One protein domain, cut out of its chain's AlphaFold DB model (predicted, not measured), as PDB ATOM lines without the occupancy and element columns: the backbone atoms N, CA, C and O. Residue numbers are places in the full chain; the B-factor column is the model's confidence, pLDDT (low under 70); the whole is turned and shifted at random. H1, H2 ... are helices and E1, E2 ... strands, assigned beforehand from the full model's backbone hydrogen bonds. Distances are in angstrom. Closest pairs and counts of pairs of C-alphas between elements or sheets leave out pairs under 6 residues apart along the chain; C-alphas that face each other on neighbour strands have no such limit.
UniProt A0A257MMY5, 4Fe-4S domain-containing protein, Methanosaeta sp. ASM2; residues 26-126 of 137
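This is residues 26 to 126 of the 137 residues of the protein "4Fe-4S domain-containing protein" of Methanosaeta sp. ASM2 (UniProt A0A257MMY5). A two-stranded antiparallel ribbon, E1 and E2, lies between the long helix H2 and the short helix H3, with H1 across one far end of an elongated body. The 101 printed residues include three named helices and two named strands, in the order E1 H1 H2 H3 E2, class mixed. The whole is compact, radius of gyration of the C-alphas 14.7 A, spans 45 by 28 by 16 A.

E1, residues 26 to 31, begins at C-alpha 26 (-21.131, -105.332, 52.219). H1 is residues 48 to 61, H2 residues 73 to 92, 28.6 A, and H3 residues 101 to 109. E2, residues 118 to 125, 23.6 A, ends at C-alpha 125 (-13.264, -109.107, 53.248).

E1 and E2 are antiparallel at 164 degrees; N 29 and O 120 are within hydrogen-bond range, 2.9 A. The closest C-alphas of E1 and H2 are Cys 31 and Leu 79, 6.4 A; of H3 and E2, Gly 104 and Tyr 120, 3.9 A. H1 is apart from H2, H3 and E2. In H1, H2 and H3 every O i to N i+4 pair is within range.

The farthest C-alphas, Pro 46 and Ala 126, are 46.5 A apart. Links E1 to H1 and H1 to H2 are long. The printed part has no cut; no printed residue is under 70 in pLDDT.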
ATOM      1  N   CYS A  26     -21.137-106.603  52.932       97.56
ATOM      2  CA  CYS A  26     -21.131-105.332  52.219       97.56
ATOM      3  C   CYS A  26     -21.972-104.292  52.959       97.56
ATOM      4  O   CYS A  26     -23.148-104.522  53.236       97.56
ATOM      5  N   LEU A  27     -21.368-103.141  53.248       98.19
ATOM      6  CA  LEU A  27     -22.075-101.961  53.737       98.19
ATOM      7  C   LEU A  27     -22.509-101.110  52.543       98.19
ATOM      8  O   LEU A  27     -21.707-100.855  51.651       98.19
ATOM      9  N   ILE A  28     -23.749-100.628  52.523       98.31
ATOM     10  CA  ILE A  28     -24.237 -99.731  51.470       98.31
ATOM     11  C   ILE A  28     -24.689 -98.432  52.125       98.31
ATOM     12  O   ILE A  28     -25.488 -98.464  53.059       98.31
ATOM     13  N   ILE A  29     -24.179 -97.299  51.642       98.50
ATOM     14  CA  ILE A  29     -24.535 -95.970  52.146       98.50
ATOM     15  C   ILE A  29     -25.136 -95.171  50.993       98.50
ATOM     16  O   ILE A  29     -24.489 -94.965  49.963       98.50
ATOM     17  N   GLY A  30     -26.391 -94.757  51.165       98.00
ATOM     18  CA  GLY A  30     -27.127 -93.912  50.228       98.00
ATOM     19  C   GLY A  30     -27.275 -92.481  50.735       98.00
ATOM     20  O   GLY A  30     -27.234 -92.233  51.938       98.00
ATOM     21  N   CYS A  31     -27.481 -91.546  49.814       98.25
ATOM     22  CA  CYS A  31     -27.823 -90.163  50.118       98.25
ATOM     23  C   CYS A  31     -29.056 -89.750  49.316       98.25
ATOM     24  O   CYS A  31     -29.125 -89.980  48.106       98.25
ATOM     25  N   LYS A  32     -30.030 -89.136  49.998       97.25
ATOM     26  CA  LYS A  32     -31.236 -88.576  49.372       97.25
ATOM     27  C   LYS A  32     -30.967 -87.238  48.676       97.25
ATOM     28  O   LYS A  32     -31.773 -86.825  47.856       97.25
ATOM     29  N   GLY A  33     -29.838 -86.586  48.961       97.12
ATOM     30  CA  GLY A  33     -29.387 -85.389  48.245       97.12
ATOM     31  C   GLY A  33     -30.226 -84.134  48.491       97.12
ATOM     32  O   GLY A  33     -30.097 -83.183  47.725       97.12
ATOM     33  N   GLU A  34     -31.056 -84.123  49.533       97.06
ATOM     34  CA  GLU A  34     -31.981 -83.037  49.839       97.06
ATOM     35  C   GLU A  34     -31.265 -81.724  50.176       97.06
ATOM     36  O   GLU A  34     -30.116 -81.705  50.616       97.06
ATOM     37  N   SER A  35     -31.950 -80.600  49.988       97.25
ATOM     38  CA  SER A  35     -31.375 -79.305  50.332       97.25
ATOM     39  C   SER A  35     -31.176 -79.112  51.842       97.25
ATOM     40  O   SER A  35     -31.977 -79.566  52.655       97.25
ATOM     41  N   VAL A  36     -30.139 -78.347  52.199       97.88
ATOM     42  CA  VAL A  36     -29.929 -77.780  53.543       97.88
ATOM     43  C   VAL A  36     -30.381 -76.313  53.667       97.88
ATOM     44  O   VAL A  36     -30.187 -75.704  54.711       97.88
ATOM     45  N   GLY A  37     -30.973 -75.731  52.616       97.81
ATOM     46  CA  GLY A  37     -31.625 -74.412  52.655       97.81
ATOM     47  C   GLY A  37     -30.698 -73.192  52.602       97.81
ATOM     48  O   GLY A  37     -31.075 -72.135  53.090       97.81
ATOM     49  N   LEU A  38     -29.489 -73.325  52.043       97.75
ATOM     50  CA  LEU A  38     -28.474 -72.256  52.048       97.75
ATOM     51  C   LEU A  38     -28.375 -71.435  50.755       97.75
ATOM     52  O   LEU A  38     -27.628 -70.463  50.731       97.75
ATOM     53  N   ASP A  39     -29.025 -71.864  49.671       97.94
ATOM     54  CA  ASP A  39     -28.918 -71.254  48.330       97.94
ATOM     55  C   ASP A  39     -27.467 -70.982  47.883       97.94
ATOM     56  O   ASP A  39     -27.151 -70.005  47.217       97.94
ATOM     57  N   CYS A  40     -26.546 -71.883  48.242       97.62
ATOM     58  CA  CYS A  40     -25.106 -71.675  48.065       97.62
ATOM     59  C   CYS A  40     -24.592 -71.855  46.624       97.62
ATOM     60  O   CYS A  40     -23.397 -71.702  46.381       97.62
ATOM     61  N   GLY A  41     -25.441 -72.278  45.684       96.88
ATOM     62  CA  GLY A  41     -25.070 -72.509  44.282       96.88
ATOM     63  C   GLY A  41     -24.199 -73.745  43.999       96.88
ATOM     64  O   GLY A  41     -24.017 -74.106  42.840       96.88
ATOM     65  N   GLY A  42     -23.700 -74.461  45.014       97.56
ATOM     66  CA  GLY A  42     -22.745 -75.572  44.829       97.56
ATOM     67  C   GLY A  42     -23.266 -76.787  44.042       97.56
ATOM     68  O   GLY A  42     -22.481 -77.620  43.604       97.56
ATOM     69  N   CYS A  43     -24.583 -76.895  43.852       96.75
ATOM     70  CA  CYS A  43     -25.229 -77.927  43.033       96.75
ATOM     71  C   CYS A  43     -25.490 -77.485  41.578       96.75
ATOM     72  O   CYS A  43     -26.058 -78.257  40.811       96.75
ATOM     73  N   GLY A  44     -25.108 -76.257  41.206       97.62
ATOM     74  CA  GLY A  44     -25.320 -75.691  39.871       97.62
ATOM     75  C   GLY A  44     -26.671 -74.999  39.657       97.62
ATOM     76  O   GLY A  44     -26.931 -74.540  38.549       97.62
ATOM     77  N   HIS A  45     -27.517 -74.894  40.688       97.94
ATOM     78  CA  HIS A  45     -28.808 -74.196  40.630       97.94
ATOM     79  C   HIS A  45     -28.805 -72.887  41.445       97.94
ATOM     80  O   HIS A  45     -28.164 -72.853  42.498       97.94
ATOM     81  N   PRO A  46     -29.551 -71.848  41.008       97.06
ATOM     82  CA  PRO A  46     -29.697 -70.572  41.719       97.06
ATOM     83  C   PRO A  46     -30.263 -70.700  43.135       97.06
ATOM     84  O   PRO A  46     -29.762 -70.063  44.056       97.06
ATOM     85  N   THR A  47     -31.291 -71.534  43.313       98.50
ATOM     86  CA  THR A  47     -31.937 -71.760  44.611       98.50
ATOM     87  C   THR A  47     -32.052 -73.247  44.929       98.50
ATOM     88  O   THR A  47     -32.112 -74.124  44.062       98.50
ATOM     89  N   CYS A  48     -32.130 -73.547  46.218       98.38
ATOM     90  CA  CYS A  48     -32.378 -74.869  46.763       98.38
ATOM     91  C   CYS A  48     -33.726 -75.437  46.325       98.38
ATOM     92  O   CYS A  48     -33.855 -76.650  46.142       98.38
ATOM     93  N   GLN A  49     -34.725 -74.569  46.168       98.31
ATOM     94  CA  GLN A  49     -36.046 -74.958  45.697       98.31
ATOM     95  C   GLN A  49     -36.003 -75.379  44.224       98.31
ATOM     96  O   GLN A  49     -36.573 -76.411  43.877       98.31
ATOM     97  N   GLU A  50     -35.275 -74.646  43.376       98.31
ATOM     98  CA  GLU A  50     -35.065 -75.027  41.975       98.31
ATOM     99  C   GLU A  50     -34.309 -76.348  41.842       98.31
ATOM    100  O   GLU A  50     -34.719 -77.205  41.062       98.31
ATOM    101  N   MET A  51     -33.261 -76.554  42.644       98.19
ATOM    102  CA  MET A  51     -32.556 -77.838  42.698       98.19
ATOM    103  C   MET A  51     -33.484 -78.979  43.122       98.19
ATOM    104  O   MET A  51     -33.501 -80.016  42.467       98.19
ATOM    105  N   SER A  52     -34.300 -78.778  44.163       97.25
ATOM    106  CA  SER A  52     -35.255 -79.794  44.633       97.25
ATOM    107  C   SER A  52     -36.303 -80.118  43.567       97.25
ATOM    108  O   SER A  52     -36.683 -81.273  43.403       97.25
ATOM    109  N   LYS A  53     -36.752 -79.118  42.800       97.62
ATOM    110  CA  LYS A  53     -37.654 -79.342  41.669       97.62
ATOM    111  C   LYS A  53     -36.978 -80.158  40.567       97.62
ATOM    112  O   LYS A  53     -37.514 -81.186  40.170       97.62
ATOM    113  N   ALA A  54     -35.778 -79.757  40.151       97.50
ATOM    114  CA  ALA A  54     -34.999 -80.485  39.153       97.50
ATOM    115  C   ALA A  54     -34.686 -81.926  39.596       97.50
ATOM    116  O   ALA A  54     -34.647 -82.835  38.772       97.50
ATOM    117  N   GLN A  55     -34.506 -82.145  40.900       96.25
ATOM    118  CA  GLN A  55     -34.316 -83.463  41.494       96.25
ATOM    119  C   GLN A  55     -35.529 -84.379  41.263       96.25
ATOM    120  O   GLN A  55     -35.358 -85.536  40.875       96.25
ATOM    121  N   MET A  56     -36.747 -83.872  41.488       94.62
ATOM    122  CA  MET A  56     -37.985 -84.614  41.222       94.62
ATOM    123  C   MET A  56     -38.167 -84.861  39.723       94.62
ATOM    124  O   MET A  56     -38.384 -86.000  39.319       94.62
ATOM    125  N   ASP A  57     -37.979 -83.821  38.903       96.56
ATOM    126  CA  ASP A  57     -38.102 -83.915  37.444       96.56
ATOM    127  C   ASP A  57     -37.157 -84.991  36.873       96.56
ATOM    128  O   ASP A  57     -37.533 -85.759  35.987       96.56
ATOM    129  N   PHE A  58     -35.936 -85.101  37.407       96.06
ATOM    130  CA  PHE A  58     -34.980 -86.127  36.995       96.06
ATOM    131  C   PHE A  58     -35.457 -87.545  37.319       96.06
ATOM    132  O   PHE A  58     -35.292 -88.444  36.494       96.06
ATOM    133  N   LEU A  59     -36.020 -87.769  38.510       92.12
ATOM    134  CA  LEU A  59     -36.523 -89.086  38.910       92.12
ATOM    135  C   LEU A  59     -37.671 -89.555  38.013       92.12
ATOM    136  O   LEU A  59     -37.756 -90.748  37.722       92.12
ATOM    137  N   ASP A  60     -38.504 -88.627  37.549       93.50
ATOM    138  CA  ASP A  60     -39.609 -88.927  36.641       93.50
ATOM    139  C   ASP A  60     -39.122 -89.171  35.206       93.50
ATOM    140  O   ASP A  60     -39.595 -90.083  34.526       93.50
ATOM    141  N   GLN A  61     -38.158 -88.374  34.736       95.75
ATOM    142  CA  GLN A  61     -37.714 -88.403  33.340       95.75
ATOM    143  C   GLN A  61     -36.637 -89.450  33.057       95.75
ATOM    144  O   GLN A  61     -36.626 -90.027  31.971       95.75
ATOM    145  N   GLN A  62     -35.702 -89.661  33.990       93.69
ATOM    146  CA  GLN A  62     -34.529 -90.524  33.799       93.69
ATOM    147  C   GLN A  62     -34.285 -91.492  34.978       93.69
ATOM    148  O   GLN A  62     -33.162 -91.581  35.501       93.69
ATOM    149  N   PRO A  63     -35.309 -92.264  35.405       89.94
ATOM    150  CA  PRO A  63     -35.194 -93.194  36.532       89.94
ATOM    151  C   PRO A  63     -34.166 -94.308  36.293       89.94
ATOM    152  O   PRO A  63     -33.675 -94.925  37.242       89.94
ATOM    153  N   GLU A  64     -33.822 -94.592  35.035       91.06
ATOM    154  CA  GLU A  64     -32.901 -95.653  34.639       91.06
ATOM    155  C   GLU A  64     -31.422 -95.274  34.784       91.06
ATOM    156  O   GLU A  64     -30.551 -96.132  34.589       91.06
ATOM    157  N   LYS A  65     -31.094 -94.016  35.096       94.88
ATOM    158  CA  LYS A  65     -29.702 -93.611  35.337       94.88
ATOM    159  C   LYS A  65     -29.160 -94.256  36.611       94.88
ATOM    160  O   LYS A  65     -29.886 -94.582  37.541       94.88
ATOM    161  N   LEU A  66     -27.847 -94.500  36.612       94.81
ATOM    162  CA  LEU A  66     -27.168 -95.213  37.700       94.81
ATOM    163  C   LEU A  66     -27.159 -94.404  38.999       94.81
ATOM    164  O   LEU A  66     -27.329 -94.986  40.064       94.81
ATOM    165  N   PHE A  67     -26.958 -93.094  38.870       96.00
ATOM    166  CA  PHE A  67     -27.143 -92.077  39.898       96.00
ATOM    167  C   PHE A  67     -28.176 -91.081  39.406       96.00
ATOM    168  O   PHE A  67     -28.272 -90.816  38.204       96.00
ATOM    169  N   HIS A  68     -28.902 -90.518  40.356       95.81
ATOM    170  CA  HIS A  68     -29.904 -89.501  40.122       95.81
ATOM    171  C   HIS A  68     -29.404 -88.160  40.677       95.81
ATOM    172  O   HIS A  68     -28.624 -88.122  41.630       95.81
ATOM    173  N   GLY A  69     -29.822 -87.051  40.074       93.69
ATOM    174  CA  GLY A  69     -29.418 -85.714  40.504       93.69
ATOM    175  C   GLY A  69     -30.321 -84.628  39.921       93.69
ATOM    176  O   GLY A  69     -31.252 -84.964  39.202       93.69
ATOM    177  N   PRO A  70     -30.061 -83.342  40.193       96.50
ATOM    178  CA  PRO A  70     -28.999 -82.799  41.049       96.50
ATOM    179  C   PRO A  70     -29.130 -83.230  42.521       96.50
ATOM    180  O   PRO A  70     -30.180 -83.681  42.964       96.50
ATOM    181  N   CYS A  71     -28.041 -83.116  43.280       97.88
ATOM    182  CA  CYS A  71     -28.017 -83.349  44.726       97.88
ATOM    183  C   CYS A  71     -27.361 -82.153  45.417       97.88
ATOM    184  O   CYS A  71     -26.443 -81.539  44.867       97.88
ATOM    185  N   CYS A  72     -27.772 -81.858  46.649       98.44
ATOM    186  CA  CYS A  72     -27.099 -80.864  47.474       98.44
ATOM    187  C   CYS A  72     -25.617 -81.228  47.668       98.44
ATOM    188  O   CYS A  72     -25.290 -82.298  48.188       98.44
ATOM    189  N   ALA A  73     -24.717 -80.313  47.297       98.12
ATOM    190  CA  ALA A  73     -23.272 -80.524  47.393       98.12
ATOM    191  C   ALA A  73     -22.811 -80.828  48.830       98.12
ATOM    192  O   ALA A  73     -21.931 -81.657  49.032       98.12
ATOM    193  N   ILE A  74     -23.446 -80.217  49.834       98.25
ATOM    194  CA  ILE A  74     -23.124 -80.445  51.251       98.25
ATOM    195  C   ILE A  74     -23.482 -81.878  51.658       98.25
ATOM    196  O   ILE A  74     -22.662 -82.574  52.246       98.25
ATOM    197  N   LYS A  75     -24.649 -82.379  51.244       98.25
ATOM    198  CA  LYS A  75     -25.073 -83.755  51.546       98.25
ATOM    199  C   LYS A  75     -24.250 -84.803  50.800       98.25
ATOM    200  O   LYS A  75     -24.084 -85.920  51.289       98.25
ATOM    201  N   LEU A  76     -23.724 -84.465  49.621       98.19
ATOM    202  CA  LEU A  76     -22.738 -85.306  48.938       98.19
ATOM    203  C   LEU A  76     -21.392 -85.317  49.675       98.19
ATOM    204  O   LEU A  76     -20.767 -86.375  49.766       98.19
ATOM    205  N   THR A  77     -20.967 -84.188  50.247       98.44
ATOM    206  CA  THR A  77     -19.788 -84.133  51.125       98.44
ATOM    207  C   THR A  77     -19.987 -84.996  52.371       98.44
ATOM    208  O   THR A  77     -19.116 -85.808  52.680       98.44
ATOM    209  N   ASP A  78     -21.150 -84.917  53.024       98.31
ATOM    210  CA  ASP A  78     -21.493 -85.764  54.176       98.31
ATOM    211  C   ASP A  78     -21.442 -87.257  53.822       98.31
ATOM    212  O   ASP A  78     -20.895 -88.064  54.576       98.31
ATOM    213  N   LEU A  79     -21.952 -87.635  52.642       98.50
ATOM    214  CA  LEU A  79     -21.838 -89.003  52.129       98.50
ATOM    215  C   LEU A  79     -20.370 -89.422  51.975       98.50
ATOM    216  O   LEU A  79     -20.003 -90.532  52.362       98.50
ATOM    217  N   GLY A  80     -19.523 -88.543  51.434       98.44
ATOM    218  CA  GLY A  80     -18.084 -88.776  51.318       98.44
ATOM    219  C   GLY A  80     -17.409 -88.990  52.675       98.44
ATOM    220  O   GLY A  80     -16.635 -89.936  52.830       98.44
ATOM    221  N   ILE A  81     -17.747 -88.166  53.671       98.69
ATOM    222  CA  ILE A  81     -17.258 -88.304  55.051       98.69
ATOM    223  C   ILE A  81     -17.691 -89.654  55.628       98.69
ATOM    224  O   ILE A  81     -16.846 -90.402  56.116       98.69
ATOM    225  N   ALA A  82     -18.973 -90.016  55.505       98.56
ATOM    226  CA  ALA A  82     -19.495 -91.288  55.999       98.56
ATOM    227  C   ALA A  82     -18.779 -92.497  55.372       98.56
ATOM    228  O   ALA A  82     -18.397 -93.435  56.075       98.56
ATOM    229  N   LEU A  83     -18.540 -92.458  54.058       98.69
ATOM    230  CA  LEU A  83     -17.795 -93.498  53.344       98.69
ATOM    231  C   LEU A  83     -16.334 -93.578  53.800       98.69
ATOM    232  O   LEU A  83     -15.825 -94.677  54.025       98.69
ATOM    233  N   GLY A  84     -15.668 -92.431  53.962       98.44
ATOM    234  CA  GLY A  84     -14.292 -92.356  54.450       98.44
ATOM    235  C   GLY A  84     -14.148 -92.896  55.873       98.44
ATOM    236  O   GLY A  84     -13.250 -93.695  56.144       98.44
ATOM    237  N   SER A  85     -15.070 -92.531  56.766       98.50
ATOM    238  CA  SER A  85     -15.139 -93.060  58.129       98.50
ATOM    239  C   SER A  85     -15.362 -94.571  58.139       98.50
ATOM    240  O   SER A  85     -14.643 -95.280  58.838       98.50
ATOM    241  N   ALA A  86     -16.292 -95.091  57.331       98.44
ATOM    242  CA  ALA A  86     -16.543 -96.528  57.245       98.44
ATOM    243  C   ALA A  86     -15.316 -97.308  56.739       98.44
ATOM    244  O   ALA A  86     -14.936 -98.317  57.335       98.44
ATOM    245  N   ALA A  87     -14.664 -96.816  55.681       98.25
ATOM    246  CA  ALA A  87     -13.441 -97.414  55.150       98.25
ATOM    247  C   ALA A  87     -12.309 -97.407  56.189       98.25
ATOM    248  O   ALA A  87     -11.655 -98.430  56.395       98.25
ATOM    249  N   LYS A  88     -12.120 -96.285  56.903       98.31
ATOM    250  CA  LYS A  88     -11.136 -96.176  57.987       98.31
ATOM    251  C   LYS A  88     -11.421 -97.167  59.112       98.31
ATOM    252  O   LYS A  88     -10.488 -97.823  59.569       98.31
ATOM    253  N   THR A  89     -12.675 -97.294  59.542       98.38
ATOM    254  CA  THR A  89     -13.069 -98.242  60.593       98.38
ATOM    255  C   THR A  89     -12.789 -99.680  60.174       98.38
ATOM    256  O   THR A  89     -12.168-100.415  60.933       98.38
ATOM    257  N   ALA A  90     -13.152-100.078  58.951       97.56
ATOM    258  CA  ALA A  90     -12.805-101.403  58.432       97.56
ATOM    259  C   ALA A  90     -11.285-101.645  58.468       97.56
ATOM    260  O   ALA A  90     -10.834-102.679  58.963       97.56
ATOM    261  N   SER A  91     -10.483-100.660  58.049       95.50
ATOM    262  CA  SER A  91      -9.021-100.756  58.108       95.50
ATOM    263  C   SER A  91      -8.465-100.848  59.534       95.50
ATOM    264  O   SER A  91      -7.479-101.550  59.733       95.50
ATOM    265  N   LEU A  92      -9.079-100.203  60.536       97.88
ATOM    266  CA  LEU A  92      -8.674-100.349  61.946       97.88
ATOM    267  C   LEU A  92      -8.845-101.788  62.456       97.88
ATOM    268  O   LEU A  92      -8.099-102.221  63.328       97.88
ATOM    269  N   HIS A  93      -9.790-102.536  61.885       96.69
ATOM    270  CA  HIS A  93     -10.021-103.948  62.188       96.69
ATOM    271  C   HIS A  93      -9.299-104.904  61.226       96.69
ATOM    272  O   HIS A  93      -9.592-106.097  61.226       96.69
ATOM    273  N   ASN A  94      -8.359-104.406  60.414       95.44
ATOM    274  CA  ASN A  94      -7.658-105.177  59.379       95.44
ATOM    275  C   ASN A  94      -8.602-105.873  58.380       95.44
ATOM    276  O   ASN A  94      -8.279-106.927  57.837       95.44
ATOM    277  N   VAL A  95      -9.780-105.289  58.137       97.31
ATOM    278  CA  VAL A  95     -10.733-105.770  57.135       97.31
ATOM    279  C   VAL A  95     -10.484-105.032  55.824       97.31
ATOM    280  O   VAL A  95     -10.628-103.806  55.734       97.31
ATOM    281  N   ASP A  96     -10.141-105.793  54.788       96.31
ATOM    282  CA  ASP A  96      -9.987-105.277  53.435       96.31
ATOM    283  C   ASP A  96     -11.317-104.726  52.928       96.31
ATOM    284  O   ASP A  96     -12.382-105.327  53.111       96.31
ATOM    285  N   ASN A  97     -11.259-103.589  52.239       96.31
ATOM    286  CA  ASN A  97     -12.435-102.937  51.688       96.31
ATOM    287  C   ASN A  97     -12.106-102.102  50.445       96.31
ATOM    288  O   ASN A  97     -10.948-101.770  50.180       96.31
ATOM    289  N   ARG A  98     -13.140-101.758  49.671       95.38
ATOM    290  CA  ARG A  98     -13.036-100.821  48.545       95.38
ATOM    291  C   ARG A  98     -14.372-100.148  48.283       95.38
ATOM    292  O   ARG A  98     -15.344-100.835  48.005       95.38
ATOM    293  N   ILE A  99     -14.415 -98.817  48.302       97.69
ATOM    294  CA  ILE A  99     -15.625 -98.066  47.937       97.69
ATOM    295  C   ILE A  99     -15.932 -98.302  46.447       97.69
ATOM    296  O   ILE A  99     -15.080 -98.093  45.581       97.69
ATOM    297  N   MET A 100     -17.153 -98.742  46.145       96.88
ATOM    298  CA  MET A 100     -17.612 -99.110  44.808       96.88
ATOM    299  C   MET A 100     -18.866 -98.331  44.407       96.88
ATOM    300  O   MET A 100     -19.944 -98.503  44.977       96.88
ATOM    301  N   PHE A 101     -18.730 -97.543  43.339       96.50
ATOM    302  CA  PHE A 101     -19.854 -96.951  42.607       96.50
ATOM    303  C   PHE A 101     -20.772 -98.029  42.014       96.50
ATOM    304  O   PHE A 101     -21.988 -97.960  42.143       96.50
ATOM    305  N   SER A 102     -20.189 -99.052  41.383       96.81
ATOM    306  CA  SER A 102     -20.915-100.089  40.637       96.81
ATOM    307  C   SER A 102     -21.909-100.866  41.503       96.81
ATOM    308  O   SER A 102     -23.049-101.102  41.100       96.81
ATOM    309  N   ALA A 103     -21.486-101.249  42.706       97.25
ATOM    310  CA  ALA A 103     -22.321-101.949  43.670       97.25
ATOM    311  C   ALA A 103     -23.396-101.027  44.274       97.25
ATOM    312  O   ALA A 103     -24.546-101.447  44.396       97.25
ATOM    313  N   GLY A 104     -23.068 -99.761  44.557       97.69
ATOM    314  CA  GLY A 104     -24.047 -98.769  45.012       97.69
ATOM    315  C   GLY A 104     -25.136 -98.486  43.972       97.69
ATOM    316  O   GLY A 104     -26.325 -98.586  44.272       97.69
ATOM    317  N   ALA A 105     -24.756 -98.260  42.714       96.81
ATOM    318  CA  ALA A 105     -25.696 -98.096  41.605       96.81
ATOM    319  C   ALA A 105     -26.565 -99.349  41.379       96.81
ATOM    320  O   ALA A 105     -27.769 -99.259  41.122       96.81
ATOM    321  N   ALA A 106     -25.985-100.545  41.526       96.00
ATOM    322  CA  ALA A 106     -26.756-101.782  41.478       96.00
ATOM    323  C   ALA A 106     -27.782-101.865  42.623       96.00
ATOM    324  O   ALA A 106     -28.912-102.289  42.376       96.00
ATOM    325  N   ALA A 107     -27.429-101.430  43.834       96.56
ATOM    326  CA  ALA A 107     -28.341-101.389  44.976       96.56
ATOM    327  C   ALA A 107     -29.522-100.430  44.747       96.56
ATOM    328  O   ALA A 107     -30.666-100.801  45.025       96.56
ATOM    329  N   LEU A 108     -29.271 -99.254  44.157       96.00
ATOM    330  CA  LEU A 108     -30.323 -98.307  43.763       96.00
ATOM    331  C   LEU A 108     -31.277 -98.920  42.733       96.00
ATOM    332  O   LEU A 108     -32.488 -98.914  42.940       96.00
ATOM    333  N   SER A 109     -30.752 -99.566  41.683       93.50
ATOM    334  CA  SER A 109     -31.592-100.232  40.668       93.50
ATOM    335  C   SER A 109     -32.470-101.358  41.227       93.50
ATOM    336  O   SER A 109     -33.483-101.728  40.635       93.50
ATOM    337  N   LYS A 110     -32.072-101.924  42.372       93.62
ATOM    338  CA  LYS A 110     -32.806-102.965  43.095       93.62
ATOM    339  C   LYS A 110     -33.705-102.408  44.196       93.62
ATOM    340  O   LYS A 110     -34.316-103.199  44.906       93.62
ATOM    341  N   LYS A 111     -33.816-101.080  44.313       93.69
ATOM    342  CA  LYS A 111     -34.637-100.376  45.306       93.69
ATOM    343  C   LYS A 111     -34.302-100.762  46.755       93.69
ATOM    344  O   LYS A 111     -35.168-100.714  47.619       93.69
ATOM    345  N   LEU A 112     -33.039-101.115  47.030       96.31
ATOM    346  CA  LEU A 112     -32.580-101.449  48.388       96.31
ATOM    347  C   LEU A 112     -32.470-100.215  49.298       96.31
ATOM    348  O   LEU A 112     -32.453-100.345  50.516       96.31
ATOM    349  N   LEU A 113     -32.386 -99.025  48.702       95.75
ATOM    350  CA  LEU A 113     -32.264 -97.740  49.388       95.75
ATOM    351  C   LEU A 113     -33.361 -96.786  48.889       95.75
ATOM    352  O   LEU A 113     -33.074 -95.873  48.111       95.75
ATOM    353  N   PRO A 114     -34.633 -97.012  49.264       92.88
ATOM    354  CA  PRO A 114     -35.743 -96.210  48.762       92.88
ATOM    355  C   PRO A 114     -35.544 -94.719  49.080       92.88
ATOM    356  O   PRO A 114     -35.222 -94.340  50.206       92.88
ATOM    357  N   GLY A 115     -35.717 -93.878  48.060       92.62
ATOM    358  CA  GLY A 115     -35.560 -92.422  48.147       92.62
ATOM    359  C   GLY A 115     -34.114 -91.916  48.124       92.62
ATOM    360  O   GLY A 115     -33.911 -90.707  48.166       92.62
ATOM    361  N   SER A 116     -33.110 -92.797  48.067       97.12
ATOM    362  CA  SER A 116     -31.723 -92.374  47.835       97.12
ATOM    363  C   SER A 116     -31.500 -92.066  46.353       97.12
ATOM    364  O   SER A 116     -31.927 -92.834  45.497       97.12
ATOM    365  N   MET A 117     -30.796 -90.973  46.068       97.06
ATOM    366  CA  MET A 117     -30.453 -90.508  44.716       97.06
ATOM    367  C   MET A 117     -29.117 -91.078  44.247       97.06
ATOM    368  O   MET A 117     -28.916 -91.424  43.084       97.06
ATOM    369  N   VAL A 118     -28.184 -91.174  45.189       97.94
ATOM    370  CA  VAL A 118     -26.845 -91.711  44.980       97.94
ATOM    371  C   VAL A 118     -26.532 -92.699  46.089       97.94
ATOM    372  O   VAL A 118     -27.035 -92.581  47.208       97.94
ATOM    373  N   ALA A 119     -25.699 -93.685  45.789       98.31
ATOM    374  CA  ALA A 119     -25.241 -94.644  46.777       98.31
ATOM    375  C   ALA A 119     -23.893 -95.223  46.382       98.31
ATOM    376  O   ALA A 119     -23.608 -95.447  45.206       98.31
ATOM    377  N   TYR A 120     -23.097 -95.549  47.385       98.62
ATOM    378  CA  TYR A 120     -21.886 -96.335  47.221       98.62
ATOM    379  C   TYR A 120     -21.978 -97.565  48.107       98.62
ATOM    380  O   TYR A 120     -22.665 -97.568  49.129       98.62
ATOM    381  N   ALA A 121     -21.278 -98.619  47.705       98.12
ATOM    382  CA  ALA A 121     -21.133 -99.800  48.532       98.12
ATOM    383  C   ALA A 121     -19.675 -99.989  48.946       98.12
ATOM    384  O   ALA A 121     -18.756 -99.631  48.211       98.12
ATOM    385  N   LEU A 122     -19.482-100.574  50.114       98.06
ATOM    386  CA  LEU A 122     -18.211-100.915  50.715       98.06
ATOM    387  C   LEU A 122     -18.231-102.421  51.010       98.06
ATOM    388  O   LEU A 122     -18.620-102.831  52.108       98.06
ATOM    389  N   PRO A 123     -17.905-103.274  50.026       97.69
ATOM    390  CA  PRO A 123     -17.614-104.675  50.290       97.69
ATOM    391  C   PRO A 123     -16.477-104.832  51.298       97.69
ATOM    392  O   PRO A 123     -15.500-104.081  51.266       97.69
ATOM    393  N   LEU A 124     -16.615-105.835  52.161       97.75
ATOM    394  CA  LEU A 124     -15.711-106.163  53.255       97.75
ATOM    395  C   LEU A 124     -15.200-107.593  53.094       97.75
ATOM    396  O   LEU A 124     -15.959-108.498  52.737       97.75
ATOM    397  N   LYS A 125     -13.903-107.793  53.325       96.69
ATOM    398  CA  LYS A 125     -13.264-109.107  53.248       96.69
ATOM    399  C   LYS A 125     -12.218-109.258  54.351       96.69
ATOM    400  O   LYS A 125     -11.339-108.414  54.480       96.69
ATOM    401  N   ALA A 126     -12.302-110.334  55.126       94.94
ATOM    402  CA  ALA A 126     -11.275-110.730  56.084       94.94
ATOM    403  C   ALA A 126     -10.551-111.980  55.557       94.94
ATOM    404  O   ALA A 126     -10.993-113.112  55.754       94.94
TER     405      ALA A 126